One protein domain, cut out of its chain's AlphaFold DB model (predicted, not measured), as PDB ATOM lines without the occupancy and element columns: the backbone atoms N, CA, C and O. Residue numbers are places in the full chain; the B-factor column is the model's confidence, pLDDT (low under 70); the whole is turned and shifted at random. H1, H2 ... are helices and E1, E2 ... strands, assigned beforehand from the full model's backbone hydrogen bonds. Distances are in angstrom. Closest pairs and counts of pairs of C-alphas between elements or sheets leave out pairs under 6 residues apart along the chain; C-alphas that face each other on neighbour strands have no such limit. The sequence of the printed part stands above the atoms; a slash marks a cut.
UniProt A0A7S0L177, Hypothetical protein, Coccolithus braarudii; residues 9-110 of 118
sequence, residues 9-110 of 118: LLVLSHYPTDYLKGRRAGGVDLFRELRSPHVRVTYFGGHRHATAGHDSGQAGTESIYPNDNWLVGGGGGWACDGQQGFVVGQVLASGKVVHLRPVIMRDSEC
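Overview. This is residues 9 to 110 of the 118 residues of the protein "Hypothetical protein" of Coccolithus braarudii (UniProt A0A7S0L177). A small sheet of three parallel strands, E1, E2 and E3, is the middle of the domain, between the short helices H1 and H2 toward one end and the two-stranded hairpin E4 and E5 toward the other. Long loops, residues 46 to 67 and 72 to 84, fill out much of the rest, and H3 is far from the sheet. The 102 printed residues run E1 H1 H2 E2 E3 E4 E5 H3; the class is mixed, with under half of the residues in named elements. The whole is compact, with a radius of gyration of the C-alphas of 14.0 A, and spans 44 by 33 by 21 A.

Arrangement. Begin at E1, residues 9 to 13, parallel to E2, residues 40 to 45, at 13 degrees; look for N 11 and O 42, 2.9 A apart. Between them come H1, residues 17 to 20, and H2, residues 30 to 34, in a strand-helix-strand unit, two parallel neighbour strands with helices between, its crossover right-handed. H1 and H2 only just touch, with 3 pairs of C-alphas within 8 A, the closest those of Leu 20 and Phe 31 at 5.5 A; each only grazes the sheet. E3, residues 68 to 71, is parallel to E2 at 8 degrees, with N 70 and O 43 2.8 A apart. E4, residues 85 to 91, and E5, residues 97 to 104, form an antiparallel hairpin at 164 degrees, with N 103 and O 86 2.7 A apart. E3 and E5 are near each other. In H2 the O i to N i+4 pair is within hydrogen-bond range; H1 and H3, residues 107 to 110, are too short for one.

Along the chain. Find C-alpha 9 at (283.947, 258.033, 326.666), where E1 begins; E2 is 16.3 A long, E4 19.7 A and E5 19.6 A. H3 ends at C-alpha 110, (274.769, 232.562, 341.330).

Size, cuts and confidence. The C-alphas farthest apart, of Gly 27 and Ser 108, are 45.9 A from each other. The printed part has no cut; the links E2 to E3 and E3 to E4 are long. Look for pLDDT under 70 at residues 54 to 60, 75 to 79 and 81.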
ATOM      1  N   LEU A   9     284.995 258.837 327.269       89.88
ATOM      2  CA  LEU A   9     283.947 258.033 326.666       89.88
ATOM      3  C   LEU A   9     283.784 256.746 327.475       89.88
ATOM      4  O   LEU A   9     284.728 255.976 327.639       89.88
ATOM      5  N   LEU A  10     282.568 256.513 327.962       91.56
ATOM      6  CA  LEU A  10     282.170 255.244 328.557       91.56
ATOM      7  C   LEU A  10     281.445 254.426 327.488       91.56
ATOM      8  O   LEU A  10     280.459 254.900 326.925       91.56
ATOM      9  N   VAL A  11     281.929 253.218 327.207       92.62
ATOM     10  CA  VAL A  11     281.327 252.325 326.210       92.62
ATOM     11  C   VAL A  11     280.770 251.098 326.912       92.62
ATOM     12  O   VAL A  11     281.496 250.397 327.611       92.62
ATOM     13  N   LEU A  12     279.482 250.835 326.701       93.12
ATOM     14  CA  LEU A  12     278.800 249.624 327.143       93.12
ATOM     15  C   LEU A  12     278.439 248.822 325.896       93.12
ATOM     16  O   LEU A  12     277.717 249.317 325.030       93.12
ATOM     17  N   SER A  13     278.957 247.606 325.786       91.88
ATOM     18  CA  SER A  13     278.745 246.746 324.625       91.88
ATOM     19  C   SER A  13     278.515 245.311 325.067       91.88
ATOM     20  O   SER A  13     279.068 244.859 326.067       91.88
ATOM     21  N   HIS A  14     277.716 244.566 324.305       92.31
ATOM     22  CA  HIS A  14     277.548 243.143 324.578       92.31
ATOM     23  C   HIS A  14     278.846 242.369 324.318       92.31
ATOM     24  O   HIS A  14     279.212 241.518 325.120       92.31
ATOM     25  N   TYR A  15     279.576 242.685 323.246       91.31
ATOM     26  CA  TYR A  15     280.786 241.952 322.872       91.31
ATOM     27  C   TYR A  15     282.062 242.577 323.456       91.31
ATOM     28  O   TYR A  15     282.174 243.809 323.507       91.31
ATOM     29  N   PRO A  16     283.050 241.761 323.863       91.31
ATOM     30  CA  PRO A  16     284.354 242.252 324.284       91.31
ATOM     31  C   PRO A  16     285.188 242.757 323.097       91.31
ATOM     32  O   PRO A  16     284.870 242.531 321.929       91.31
ATOM     33  N   THR A  17     286.247 243.503 323.398       91.31
ATOM     34  CA  THR A  17     287.036 244.275 322.423       91.31
ATOM     35  C   THR A  17     287.742 243.423 321.365       91.31
ATOM     36  O   THR A  17     287.944 243.887 320.246       91.31
ATOM     37  N   ASP A  18     288.066 242.165 321.658       89.69
ATOM     38  CA  ASP A  18     288.656 241.221 320.702       89.69
ATOM     39  C   ASP A  18     287.718 240.890 319.527       89.69
ATOM     40  O   ASP A  18     288.192 240.687 318.409       89.69
ATOM     41  N   TYR A  19     286.396 240.950 319.723       90.81
ATOM     42  CA  TYR A  19     285.400 240.736 318.660       90.81
ATOM     43  C   TYR A  19     285.379 241.874 317.634       90.81
ATOM     44  O   TYR A  19     284.833 241.725 316.535       90.81
ATOM     45  N   LEU A  20     285.969 243.017 317.989       90.31
ATOM     46  CA  LEU A  20     286.054 244.197 317.139       90.31
ATOM     47  C   LEU A  20     287.318 244.195 316.270       90.31
ATOM     48  O   LEU A  20     287.403 244.990 315.332       90.31
ATOM     49  N   LYS A  21     288.291 243.306 316.527       88.00
ATOM     50  CA  LYS A  21     289.526 243.231 315.736       88.00
ATOM     51  C   LYS A  21     289.209 242.972 314.265       88.00
ATOM     52  O   LYS A  21     288.481 242.045 313.918       88.00
ATOM     53  N   GLY A  22     289.765 243.810 313.392       85.56
ATOM     54  CA  GLY A  22     289.568 243.713 311.944       85.56
ATOM     55  C   GLY A  22     288.155 244.066 311.463       85.56
ATOM     56  O   GLY A  22     287.896 244.005 310.261       85.56
ATOM     57  N   ARG A  23     287.236 244.457 312.357       87.50
ATOM     58  CA  ARG A  23     285.898 244.920 311.976       87.50
ATOM     59  C   ARG A  23     285.969 246.380 311.544       87.50
ATOM     60  O   ARG A  23     286.541 247.219 312.235       87.50
ATOM     61  N   ARG A  24     285.342 246.687 310.407       91.56
ATOM     62  CA  ARG A  24     285.212 248.056 309.901       91.56
ATOM     63  C   ARG A  24     283.744 248.423 309.760       91.56
ATOM     64  O   ARG A  24     282.982 247.664 309.169       91.56
ATOM     65  N   ALA A  25     283.366 249.593 310.260       85.50
ATOM     66  CA  ALA A  25     282.027 250.157 310.110       85.50
ATOM     67  C   ALA A  25     282.142 251.472 309.333       85.50
ATOM     68  O   ALA A  25     282.858 252.375 309.753       85.50
ATOM     69  N   GLY A  26     281.516 251.561 308.154       89.62
ATOM     70  CA  GLY A  26     281.637 252.752 307.298       89.62
ATOM     71  C   GLY A  26     283.085 253.103 306.915       89.62
ATOM     72  O   GLY A  26     283.414 254.271 306.761       89.62
ATOM     73  N   GLY A  27     283.975 252.104 306.828       92.56
ATOM     74  CA  GLY A  27     285.407 252.291 306.552       92.56
ATOM     75  C   GLY A  27     286.286 252.561 307.783       92.56
ATOM     76  O   GLY A  27     287.510 252.402 307.691       92.56
ATOM     77  N   VAL A  28     285.685 252.871 308.936       91.12
ATOM     78  CA  VAL A  28     286.379 253.131 310.207       91.12
ATOM     79  C   VAL A  28     286.729 251.820 310.900       91.12
ATOM     80  O   VAL A  28     285.873 250.951 311.061       91.12
ATOM     81  N   ASP A  29     287.986 251.683 311.314       92.88
ATOM     82  CA  ASP A  29     288.454 250.586 312.162       92.88
ATOM     83  C   ASP A  29     288.160 250.929 313.626       92.88
ATOM     84  O   ASP A  29     288.902 251.669 314.271       92.88
ATOM     85  N   LEU A  30     287.042 250.413 314.137       89.12
ATOM     86  CA  LEU A  30     286.577 250.737 315.483       89.12
ATOM     87  C   LEU A  30     287.583 250.303 316.556       89.12
ATOM     88  O   LEU A  30     287.786 251.022 317.531       89.12
ATOM     89  N   PHE A  31     288.230 249.149 316.377       91.88
ATOM     90  CA  PHE A  31     289.200 248.652 317.347       91.88
ATOM     91  C   PHE A  31     290.426 249.572 317.430       91.88
ATOM     92  O   PHE A  31     290.911 249.865 318.523       91.88
ATOM     93  N   ARG A  32     290.886 250.098 316.289       92.69
ATOM     94  CA  ARG A  32     291.941 251.118 316.258       92.69
ATOM     95  C   ARG A  32     291.526 252.404 316.975       92.69
ATOM     96  O   ARG A  32     292.331 252.944 317.731       92.69
ATOM     97  N   GLU A  33     290.300 252.881 316.775       91.50
ATOM     98  CA  GLU A  33     289.817 254.106 317.432       91.50
ATOM     99  C   GLU A  33     289.718 253.958 318.956       91.50
ATOM    100  O   GLU A  33     290.059 254.886 319.689       91.50
ATOM    101  N   LEU A  34     289.352 252.773 319.459       91.62
ATOM    102  CA  LEU A  34     289.334 252.489 320.901       91.62
ATOM    103  C   LEU A  34     290.720 252.586 321.561       91.62
ATOM    104  O   LEU A  34     290.803 252.785 322.771       91.62
ATOM    105  N   ARG A  35     291.802 252.485 320.783       91.69
ATOM    106  CA  ARG A  35     293.197 252.629 321.241       91.69
ATOM    107  C   ARG A  35     293.731 254.057 321.117       91.69
ATOM    108  O   ARG A  35     294.895 254.311 321.419       91.69
ATOM    109  N   SER A  36     292.915 254.988 320.629       90.31
ATOM    110  CA  SER A  36     293.321 256.375 320.432       90.31
ATOM    111  C   SER A  36     293.562 257.075 321.776       90.31
ATOM    112  O   SER A  36     292.701 257.006 322.656       90.31
ATOM    113  N   PRO A  37     294.681 257.803 321.951       89.81
ATOM    114  CA  PRO A  37     294.941 258.565 323.172       89.81
ATOM    115  C   PRO A  37     294.167 259.896 323.229       89.81
ATOM    116  O   PRO A  37     294.213 260.584 324.246       89.81
ATOM    117  N   HIS A  38     293.478 260.293 322.150       88.38
ATOM    118  CA  HIS A  38     292.760 261.574 322.078       88.38
ATOM    119  C   HIS A  38     291.507 261.620 322.958       88.38
ATOM    120  O   HIS A  38     291.066 262.697 323.355       88.38
ATOM    121  N   VAL A  39     290.930 260.457 323.259       87.62
ATOM    122  CA  VAL A  39     289.758 260.304 324.119       87.62
ATOM    123  C   VAL A  39     290.068 259.196 325.111       87.62
ATOM    124  O   VAL A  39     290.477 258.112 324.712       87.62
ATOM    125  N   ARG A  40     289.853 259.451 326.403       89.75
ATOM    126  CA  ARG A  40     289.969 258.408 327.420       89.75
ATOM    127  C   ARG A  40     288.756 257.503 327.337       89.75
ATOM    128  O   ARG A  40     287.639 257.950 327.598       89.75
ATOM    129  N   VAL A  41     288.973 256.245 327.002       91.56
ATOM    130  CA  VAL A  41     287.912 255.253 326.879       91.56
ATOM    131  C   VAL A  41     287.933 254.324 328.086       91.56
ATOM    132  O   VAL A  41     288.983 253.834 328.496       91.56
ATOM    133  N   THR A  42     286.755 254.070 328.644       92.31
ATOM    134  CA  THR A  42     286.526 252.934 329.537       92.31
ATOM    135  C   THR A  42     285.457 252.058 328.900       92.31
ATOM    136  O   THR A  42     284.302 252.471 328.775       92.31
ATOM    137  N   TYR A  43     285.860 250.876 328.446       93.00
ATOM    138  CA  TYR A  43     285.009 249.942 327.717       93.00
ATOM    139  C   TYR A  43     284.569 248.793 328.626       93.00
ATOM    140  O   TYR A  43     285.396 248.171 329.283       93.00
ATOM    141  N   PHE A  44     283.285 248.456 328.614       93.06
ATOM    142  CA  PHE A  44     282.736 247.292 329.302       93.06
ATOM    143  C   PHE A  44     282.078 246.376 328.270       93.06
ATOM    144  O   PHE A  44     281.100 246.763 327.625       93.06
ATOM    145  N   GLY A  45     282.649 245.184 328.094       92.00
ATOM    146  CA  GLY A  45     282.148 244.126 327.217       92.00
ATOM    147  C   GLY A  45     281.652 242.928 328.018       92.00
ATOM    148  O   GLY A  45     282.146 242.691 329.113       92.00
ATOM    149  N   GLY A  46     280.715 242.154 327.477       88.75
ATOM    150  CA  GLY A  46     280.203 240.933 328.106       88.75
ATOM    151  C   GLY A  46     280.386 239.693 327.234       88.75
ATOM    152  O   GLY A  46     281.508 239.347 326.868       88.75
ATOM    153  N   HIS A  47     279.279 239.014 326.919       89.81
ATOM    154  CA  HIS A  47     279.177 237.829 326.051       89.81
ATOM    155  C   HIS A  47     279.773 236.523 326.605       89.81
ATOM    156  O   HIS A  47     279.189 235.466 326.417       89.81
ATOM    157  N   ARG A  48     280.901 236.575 327.319       84.75
ATOM    158  CA  ARG A  48     281.630 235.377 327.782       84.75
ATOM    159  C   ARG A  48     281.202 234.849 329.152       84.75
ATOM    160  O   ARG A  48     281.865 233.974 329.689       84.75
ATOM    161  N   HIS A  49     280.149 235.422 329.733       86.38
ATOM    162  CA  HIS A  49     279.612 235.019 331.039       86.38
ATOM    163  C   HIS A  49     280.673 234.963 332.156       86.38
ATOM    164  O   HIS A  49     280.654 234.082 333.010       86.38
ATOM    165  N   ALA A  50     281.598 235.926 332.160       84.75
ATOM    166  CA  ALA A  50     282.641 236.046 333.170       84.75
ATOM    167  C   ALA A  50     282.879 237.515 333.524       84.75
ATOM    168  O   ALA A  50     282.549 238.419 332.752       84.75
ATOM    169  N   THR A  51     283.474 237.749 334.687       88.31
ATOM    170  CA  THR A  51     283.862 239.077 335.156       88.31
ATOM    171  C   THR A  51     285.357 239.108 335.424       88.31
ATOM    172  O   THR A  51     285.849 238.402 336.296       88.31
ATOM    173  N   ALA A  52     286.084 239.941 334.680       85.31
ATOM    174  CA  ALA A  52     287.533 240.035 334.784       85.31
ATOM    175  C   ALA A  52     288.049 241.419 334.358       85.31
ATOM    176  O   ALA A  52     287.499 242.077 333.469       85.31
ATOM    177  N   GLY A  53     289.117 241.864 335.022       72.44
ATOM    178  CA  GLY A  53     289.742 243.161 334.767       72.44
ATOM    179  C   GLY A  53     290.683 243.177 333.567       72.44
ATOM    180  O   GLY A  53     291.217 242.134 333.177       72.44
ATOM    181  N   HIS A  54     290.915 244.387 333.049       66.75
ATOM    182  CA  HIS A  54     291.841 244.729 331.957       66.75
ATOM    183  C   HIS A  54     293.203 244.015 332.063       66.75
ATOM    184  O   HIS A  54     293.656 243.406 331.097       66.75
ATOM    185  N   ASP A  55     293.814 244.020 333.253       64.75
ATOM    186  CA  ASP A  55     295.176 243.510 333.490       64.75
ATOM    187  C   ASP A  55     295.234 242.050 333.960       64.75
ATOM    188  O   ASP A  55     296.298 241.540 334.300       64.75
ATOM    189  N   SER A  56     294.097 241.355 334.017       61.88
ATOM    190  CA  SER A  56     294.049 240.004 334.591       61.88
ATOM    191  C   SER A  56     294.755 238.948 333.736       61.88
ATOM    192  O   SER A  56     295.002 237.849 334.220       61.88
ATOM    193  N   GLY A  57     295.000 239.218 332.446       56.50
ATOM    194  CA  GLY A  57     295.424 238.204 331.468       56.50
ATOM    195  C   GLY A  57     294.400 237.074 331.250       56.50
ATOM    196  O   GLY A  57     294.609 236.213 330.402       56.50
ATOM    197  N   GLN A  58     293.283 237.090 331.987       50.16
ATOM    198  CA  GLN A  58     292.289 236.020 332.088       50.16
ATOM    199  C   GLN A  58     290.955 236.388 331.427       50.16
ATOM    200  O   GLN A  58     290.162 235.509 331.109       50.16
ATOM    201  N   ALA A  59     290.707 237.671 331.151       52.94
ATOM    202  CA  ALA A  59     289.444 238.129 330.566       52.94
ATOM    203  C   ALA A  59     289.277 237.777 329.073       52.94
ATOM    204  O   ALA A  59     288.198 237.930 328.506       52.94
ATOM    205  N   GLY A  60     290.358 237.362 328.402       60.25
ATOM    206  CA  GLY A  60     290.384 237.066 326.970       60.25
ATOM    207  C   GLY A  60     289.859 238.194 326.067       60.25
ATOM    208  O   GLY A  60     289.483 237.953 324.926       60.25
ATOM    209  N   THR A  61     289.864 239.422 326.567       81.06
ATOM    210  CA  THR A  61     289.634 240.638 325.797       81.06
ATOM    211  C   THR A  61     290.939 241.110 325.165       81.06
ATOM    212  O   THR A  61     291.994 240.992 325.788       81.06
ATOM    213  N   GLU A  62     290.887 241.731 323.992       87.69
ATOM    214  CA  GLU A  62     292.065 242.386 323.423       87.69
ATOM    215  C   GLU A  62     292.272 243.756 324.085       87.69
ATOM    216  O   GLU A  62     291.344 244.568 324.131       87.69
ATOM    217  N   SER A  63     293.484 244.024 324.577       88.69
ATOM    218  CA  SER A  63     293.801 245.297 325.234       88.69
ATOM    219  C   SER A  63     293.569 246.484 324.299       88.69
ATOM    220  O   SER A  63     293.933 246.452 323.116       88.69
ATOM    221  N   ILE A  64     293.017 247.562 324.856       89.88
ATOM    222  CA  ILE A  64     292.882 248.851 324.176       89.88
ATOM    223  C   ILE A  64     293.822 249.930 324.734       89.88
ATOM    224  O   ILE A  64     293.558 251.120 324.554       89.88
ATOM    225  N   TYR A  65     294.935 249.530 325.368       89.44
ATOM    226  CA  TYR A  65     295.932 250.457 325.918       89.44
ATOM    227  C   TYR A  65     296.258 251.600 324.928       89.44
ATOM    228  O   TYR A  65     296.508 251.319 323.744       89.44
ATOM    229  N   PRO A  66     296.272 252.875 325.379       90.12
ATOM    230  CA  PRO A  66     296.304 253.343 326.776       90.12
ATOM    231  C   PRO A  66     294.944 253.442 327.487       90.12
ATOM    232  O   PRO A  66     294.879 253.970 328.593       90.12
ATOM    233  N   ASN A  67     293.867 252.982 326.855       90.94
ATOM    234  CA  ASN A  67     292.534 252.951 327.447       90.94
ATOM    235  C   ASN A  67     292.268 251.629 328.183       90.94
ATOM    236  O   ASN A  67     292.961 250.637 327.957       90.94
ATOM    237  N   ASP A  68     291.223 251.612 329.014       89.75
ATOM    238  CA  ASP A  68     290.873 250.458 329.846       89.75
ATOM    239  C   ASP A  68     289.665 249.709 329.273       89.75
ATOM    240  O   ASP A  68     288.649 250.318 328.920       89.75
ATOM    241  N   ASN A  69     289.723 248.377 329.260       91.19
ATOM    242  CA  ASN A  69     288.584 247.530 328.913       91.19
ATOM    243  C   ASN A  69     288.344 246.423 329.943       91.19
ATOM    244  O   ASN A  69     289.273 245.820 330.464       91.19
ATOM    245  N   TRP A  70     287.076 246.139 330.208       91.56
ATOM    246  CA  TRP A  70     286.625 245.187 331.213       91.56
ATOM    247  C   TRP A  70     285.721 244.143 330.581       91.56
ATOM    248  O   TRP A  70     284.901 244.472 329.719       91.56
ATOM    249  N   LEU A  71     285.847 242.904 331.050       89.94
ATOM    250  CA  LEU A  71     284.846 241.875 330.825       89.94
ATOM    251  C   LEU A  71     283.892 241.863 332.020       89.94
ATOM    252  O   LEU A  71     284.333 241.776 333.168       89.94
ATOM    253  N   VAL A  72     282.598 241.980 331.756       89.56
ATOM    254  CA  VAL A  72     281.545 242.059 332.768       89.56
ATOM    255  C   VAL A  72     280.399 241.111 332.439       89.56
ATOM    256  O   VAL A  72     280.004 240.979 331.282       89.56
ATOM    257  N   GLY A  73     279.815 240.500 333.471       78.69
ATOM    258  CA  GLY A  73     278.575 239.729 333.336       78.69
ATOM    259  C   GLY A  73     278.697 238.231 333.611       78.69
ATOM    260  O   GLY A  73     277.940 237.454 333.035       78.69
ATOM    261  N   GLY A  74     279.608 237.809 334.488       72.12
ATOM    262  CA  GLY A  74     279.588 236.453 335.043       72.12
ATOM    263  C   GLY A  74     278.540 236.298 336.140       72.12
ATOM    264  O   GLY A  74     278.888 236.259 337.297       72.12
ATOM    265  N   GLY A  75     277.247 236.270 335.856       59.34
ATOM    266  CA  GLY A  75     276.270 236.084 336.950       59.34
ATOM    267  C   GLY A  75     274.937 235.500 336.530       59.34
ATOM    268  O   GLY A  75     273.952 235.642 337.240       59.34
ATOM    269  N   GLY A  76     274.886 234.915 335.339       55.91
ATOM    270  CA  GLY A  76     273.648 234.416 334.743       55.91
ATOM    271  C   GLY A  76     273.865 233.709 333.411       55.91
ATOM    272  O   GLY A  76     272.952 233.641 332.594       55.91
ATOM    273  N   GLY A  77     275.091 233.244 333.160       58.38
ATOM    274  CA  GLY A  77     275.377 232.387 332.019       58.38
ATOM    275  C   GLY A  77     274.897 230.965 332.269       58.38
ATOM    276  O   GLY A  77     274.758 230.544 333.417       58.38
ATOM    277  N   TRP A  78     274.689 230.208 331.193       57.00
ATOM    278  CA  TRP A  78     274.551 228.754 331.281       57.00
ATOM    279  C   TRP A  78     275.758 228.187 332.059       57.00
ATOM    280  O   TRP A  78     276.883 228.601 331.808       57.00
ATOM    281  N   ALA A  79     275.509 227.318 333.041       58.12
ATOM    282  CA  ALA A  79     276.499 226.471 333.722       58.12
ATOM    283  C   ALA A  79     277.703 227.128 334.442       58.12
ATOM    284  O   ALA A  79     278.588 226.410 334.897       58.12
ATOM    285  N   CYS A  80     277.723 228.449 334.650       71.44
ATOM    286  CA  CYS A  80     278.807 229.112 335.390       71.44
ATOM    287  C   CYS A  80     280.207 228.880 334.808       71.44
ATOM    288  O   CYS A  80     281.193 228.723 335.523       71.44
ATOM    289  N   ASP A  81     280.292 228.949 333.483       69.88
ATOM    290  CA  ASP A  81     281.482 228.660 332.674       69.88
ATOM    291  C   ASP A  81     282.689 229.607 332.893       69.88
ATOM    292  O   ASP A  81     283.701 229.513 332.196       69.88
ATOM    293  N   GLY A  82     282.611 230.552 333.834       76.19
ATOM    294  CA  GLY A  82     283.641 231.560 334.071       76.19
ATOM    295  C   GLY A  82     283.566 232.194 335.456       76.19
ATOM    296  O   GLY A  82     282.723 231.847 336.275       76.19
ATOM    297  N   GLN A  83     284.458 233.149 335.734       83.50
ATOM    298  CA  GLN A  83     284.494 233.796 337.044       83.50
ATOM    299  C   GLN A  83     283.239 234.644 337.265       83.50
ATOM    300  O   GLN A  83     283.036 235.647 336.568       83.50
ATOM    301  N   GLN A  84     282.419 234.253 338.243       84.31
ATOM    302  CA  GLN A  84     281.174 234.952 338.511       84.31
ATOM    303  C   GLN A  84     281.420 236.272 339.265       84.31
ATOM    304  O   GLN A  84     282.276 236.364 340.142       84.31
ATOM    305  N   GLY A  85     280.696 237.336 338.924       86.75
ATOM    306  CA  GLY A  85     280.827 238.646 339.529       86.75
ATOM    307  C   GLY A  85     280.247 239.787 338.708       86.75
ATOM    308  O   GLY A  85     279.664 239.609 337.639       86.75
ATOM    309  N   PHE A  86     280.503 240.999 339.180       89.25
ATOM    310  CA  PHE A  86     280.199 242.258 338.500       89.25
ATOM    311  C   PHE A  86     281.326 243.269 338.733       89.25
ATOM    312  O   PHE A  86     282.197 243.055 339.572       89.25
ATOM    313  N   VAL A  87     281.341 244.378 337.996       90.12
ATOM    314  CA  VAL A  87     282.316 245.460 338.207       90.12
ATOM    315  C   VAL A  87     281.629 246.638 338.872       90.12
ATOM    316  O   VAL A  87     280.539 247.043 338.474       90.12
ATOM    317  N   VAL A  88     282.290 247.202 339.880       92.94
ATOM    318  CA  VAL A  88     281.876 248.445 340.532       92.94
ATOM    319  C   VAL A  88     282.958 249.496 340.375       92.94
ATOM    320  O   VAL A  88     284.145 249.177 340.340       92.94
ATOM    321  N   GLY A  89     282.547 250.756 340.314       92.19
ATOM    322  CA  GLY A  89     283.450 251.898 340.262       92.19
ATOM    323  C   GLY A  89     282.699 253.206 340.443       92.19
ATOM    324  O   GLY A  89     281.502 253.223 340.730       92.19
ATOM    325  N   GLN A  90     283.419 254.311 340.287       94.75
ATOM    326  CA  GLN A  90     282.888 255.658 340.459       94.75
ATOM    327  C   GLN A  90     283.097 256.470 339.186       94.75
ATOM    328  O   GLN A  90     284.191 256.484 338.624       94.75
ATOM    329  N   VAL A  91     282.060 257.190 338.761       90.88
ATOM    330  CA  VAL A  91     282.161 258.193 337.698       90.88
ATOM    331  C   VAL A  91     282.227 259.562 338.362       90.88
ATOM    332  O   VAL A  91     281.270 260.004 338.993       90.88
ATOM    333  N   LEU A  92     283.378 260.224 338.261       89.38
ATOM    334  CA  LEU A  92     283.571 261.559 338.826       89.38
ATOM    335  C   LEU A  92     282.784 262.607 338.029       89.38
ATOM    336  O   LEU A  92     282.441 262.388 336.870       89.38
ATOM    337  N   ALA A  93     282.591 263.800 338.597       86.56
ATOM    338  CA  ALA A  93     281.959 264.924 337.892       86.56
ATOM    339  C   ALA A  93     282.682 265.309 336.581       86.56
ATOM    340  O   ALA A  93     282.072 265.860 335.670       86.56
ATOM    341  N   SER A  94     283.974 264.981 336.460       83.38
ATOM    342  CA  SER A  94     284.759 265.134 335.227       83.38
ATOM    343  C   SER A  94     284.431 264.093 334.145       83.38
ATOM    344  O   SER A  94     284.956 264.164 333.036       83.38
ATOM    345  N   GLY A  95     283.605 263.090 334.445       81.12
ATOM    346  CA  GLY A  95     283.342 261.924 333.601       81.12
ATOM    347  C   GLY A  95     284.458 260.876 333.616       81.12
ATOM    348  O   GLY A  95     284.367 259.889 332.894       81.12
ATOM    349  N   LYS A  96     285.520 261.070 334.412       85.81
ATOM    350  CA  LYS A  96     286.561 260.051 334.593       85.81
ATOM    351  C   LYS A  96     286.002 258.903 335.430       85.81
ATOM    352  O   LYS A  96     285.458 259.144 336.508       85.81
ATOM    353  N   VAL A  97     286.203 257.677 334.960       89.12
ATOM    354  CA  VAL A  97     285.933 256.471 335.742       89.12
ATOM    355  C   VAL A  97     287.145 256.164 336.619       89.12
ATOM    356  O   VAL A  97     288.282 256.204 336.151       89.12
ATOM    357  N   VAL A  98     286.915 255.927 337.907       90.44
ATOM    358  CA  VAL A  98     287.958 255.630 338.897       90.44
ATOM    359  C   VAL A  98     287.507 254.520 339.838       90.44
ATOM    360  O   VAL A  98     286.317 254.210 339.926       90.44
ATOM    361  N   HIS A  99     288.469 253.944 340.562       92.12
ATOM    362  CA  HIS A  99     288.231 252.908 341.571       92.12
ATOM    363  C   HIS A  99     287.454 251.699 341.025       92.12
ATOM    364  O   HIS A  99     286.647 251.107 341.743       92.12
ATOM    365  N   LEU A 100     287.683 251.353 339.752       90.19
ATOM    366  CA  LEU A 100     287.101 250.154 339.164       90.19
ATOM    367  C   LEU A 100     287.715 248.919 339.803       90.19
ATOM    368  O   LEU A 100     288.936 248.792 339.893       90.19
ATOM    369  N   ARG A 101     286.853 248.008 340.229       89.94
ATOM    370  CA  ARG A 101     287.250 246.707 340.750       89.94
ATOM    371  C   ARG A 101     286.171 245.671 340.463       89.94
ATOM    372  O   ARG A 101     284.982 246.010 340.484       89.94
ATOM    373  N   PRO A 102     286.559 244.410 340.242       88.62
ATOM    374  CA  PRO A 102     285.595 243.333 340.212       88.62
ATOM    375  C   PRO A 102     285.094 243.041 341.637       88.62
ATOM    376  O   PRO A 102     285.822 243.174 342.625       88.62
ATOM    377  N   VAL A 103     283.833 242.648 341.737       89.19
ATOM    378  CA  VAL A 103     283.234 241.985 342.892       89.19
ATOM    379  C   VAL A 103     282.948 240.570 342.440       89.19
ATOM    380  O   VAL A 103     282.060 240.352 341.620       89.19
ATOM    381  N   ILE A 104     283.760 239.640 342.928       87.44
ATOM    382  CA  ILE A 104     283.655 238.231 342.577       87.44
ATOM    383  C   ILE A 104     282.634 237.582 343.499       87.44
ATOM    384  O   ILE A 104     282.716 237.732 344.719       87.44
ATOM    385  N   MET A 105     281.679 236.891 342.894       84.62
ATOM    386  CA  MET A 105     280.645 236.135 343.584       84.62
ATOM    387  C   MET A 105     281.074 234.676 343.669       84.62
ATOM    388  O   MET A 105     281.784 234.178 342.794       84.62
ATOM    389  N   ARG A 106     280.655 233.986 344.729       82.50
ATOM    390  CA  ARG A 106     280.837 232.534 344.795       82.50
ATOM    391  C   ARG A 106     279.848 231.873 343.853       82.50
ATOM    392  O   ARG A 106     278.692 232.284 343.805       82.50
ATOM    393  N   ASP A 107     280.273 230.801 343.198       78.94
ATOM    394  CA  ASP A 107     279.401 230.043 342.300       78.94
ATOM    395  C   ASP A 107     278.117 229.601 343.014       78.94
ATOM    396  O   ASP A 107     277.030 229.787 342.494       78.94
ATOM    397  N   SER A 108     278.191 229.179 344.279       79.44
ATOM    398  CA  SER A 108     277.006 228.822 345.082       79.44
ATOM    399  C   SER A 108     275.962 229.937 345.258       79.44
ATOM    400  O   SER A 108     274.855 229.666 345.705       79.44
ATOM    401  N   GLU A 109     276.319 231.198 345.010       79.12
ATOM    402  CA  GLU A 109     275.415 232.351 345.135       79.12
ATOM    403  C   GLU A 109     274.729 232.711 343.809       79.12
ATOM    404  O   GLU A 109     273.765 233.472 343.819       79.12
ATOM    405  N   CYS A 110     275.229 232.198 342.679       74.19
ATOM    406  CA  CYS A 110     274.769 232.562 341.330       74.19
ATOM    407  C   CYS A 110     274.424 231.348 340.449       74.19
ATOM    408  O   CYS A 110     273.738 231.495 339.442       74.19
TER     409      CYS A 110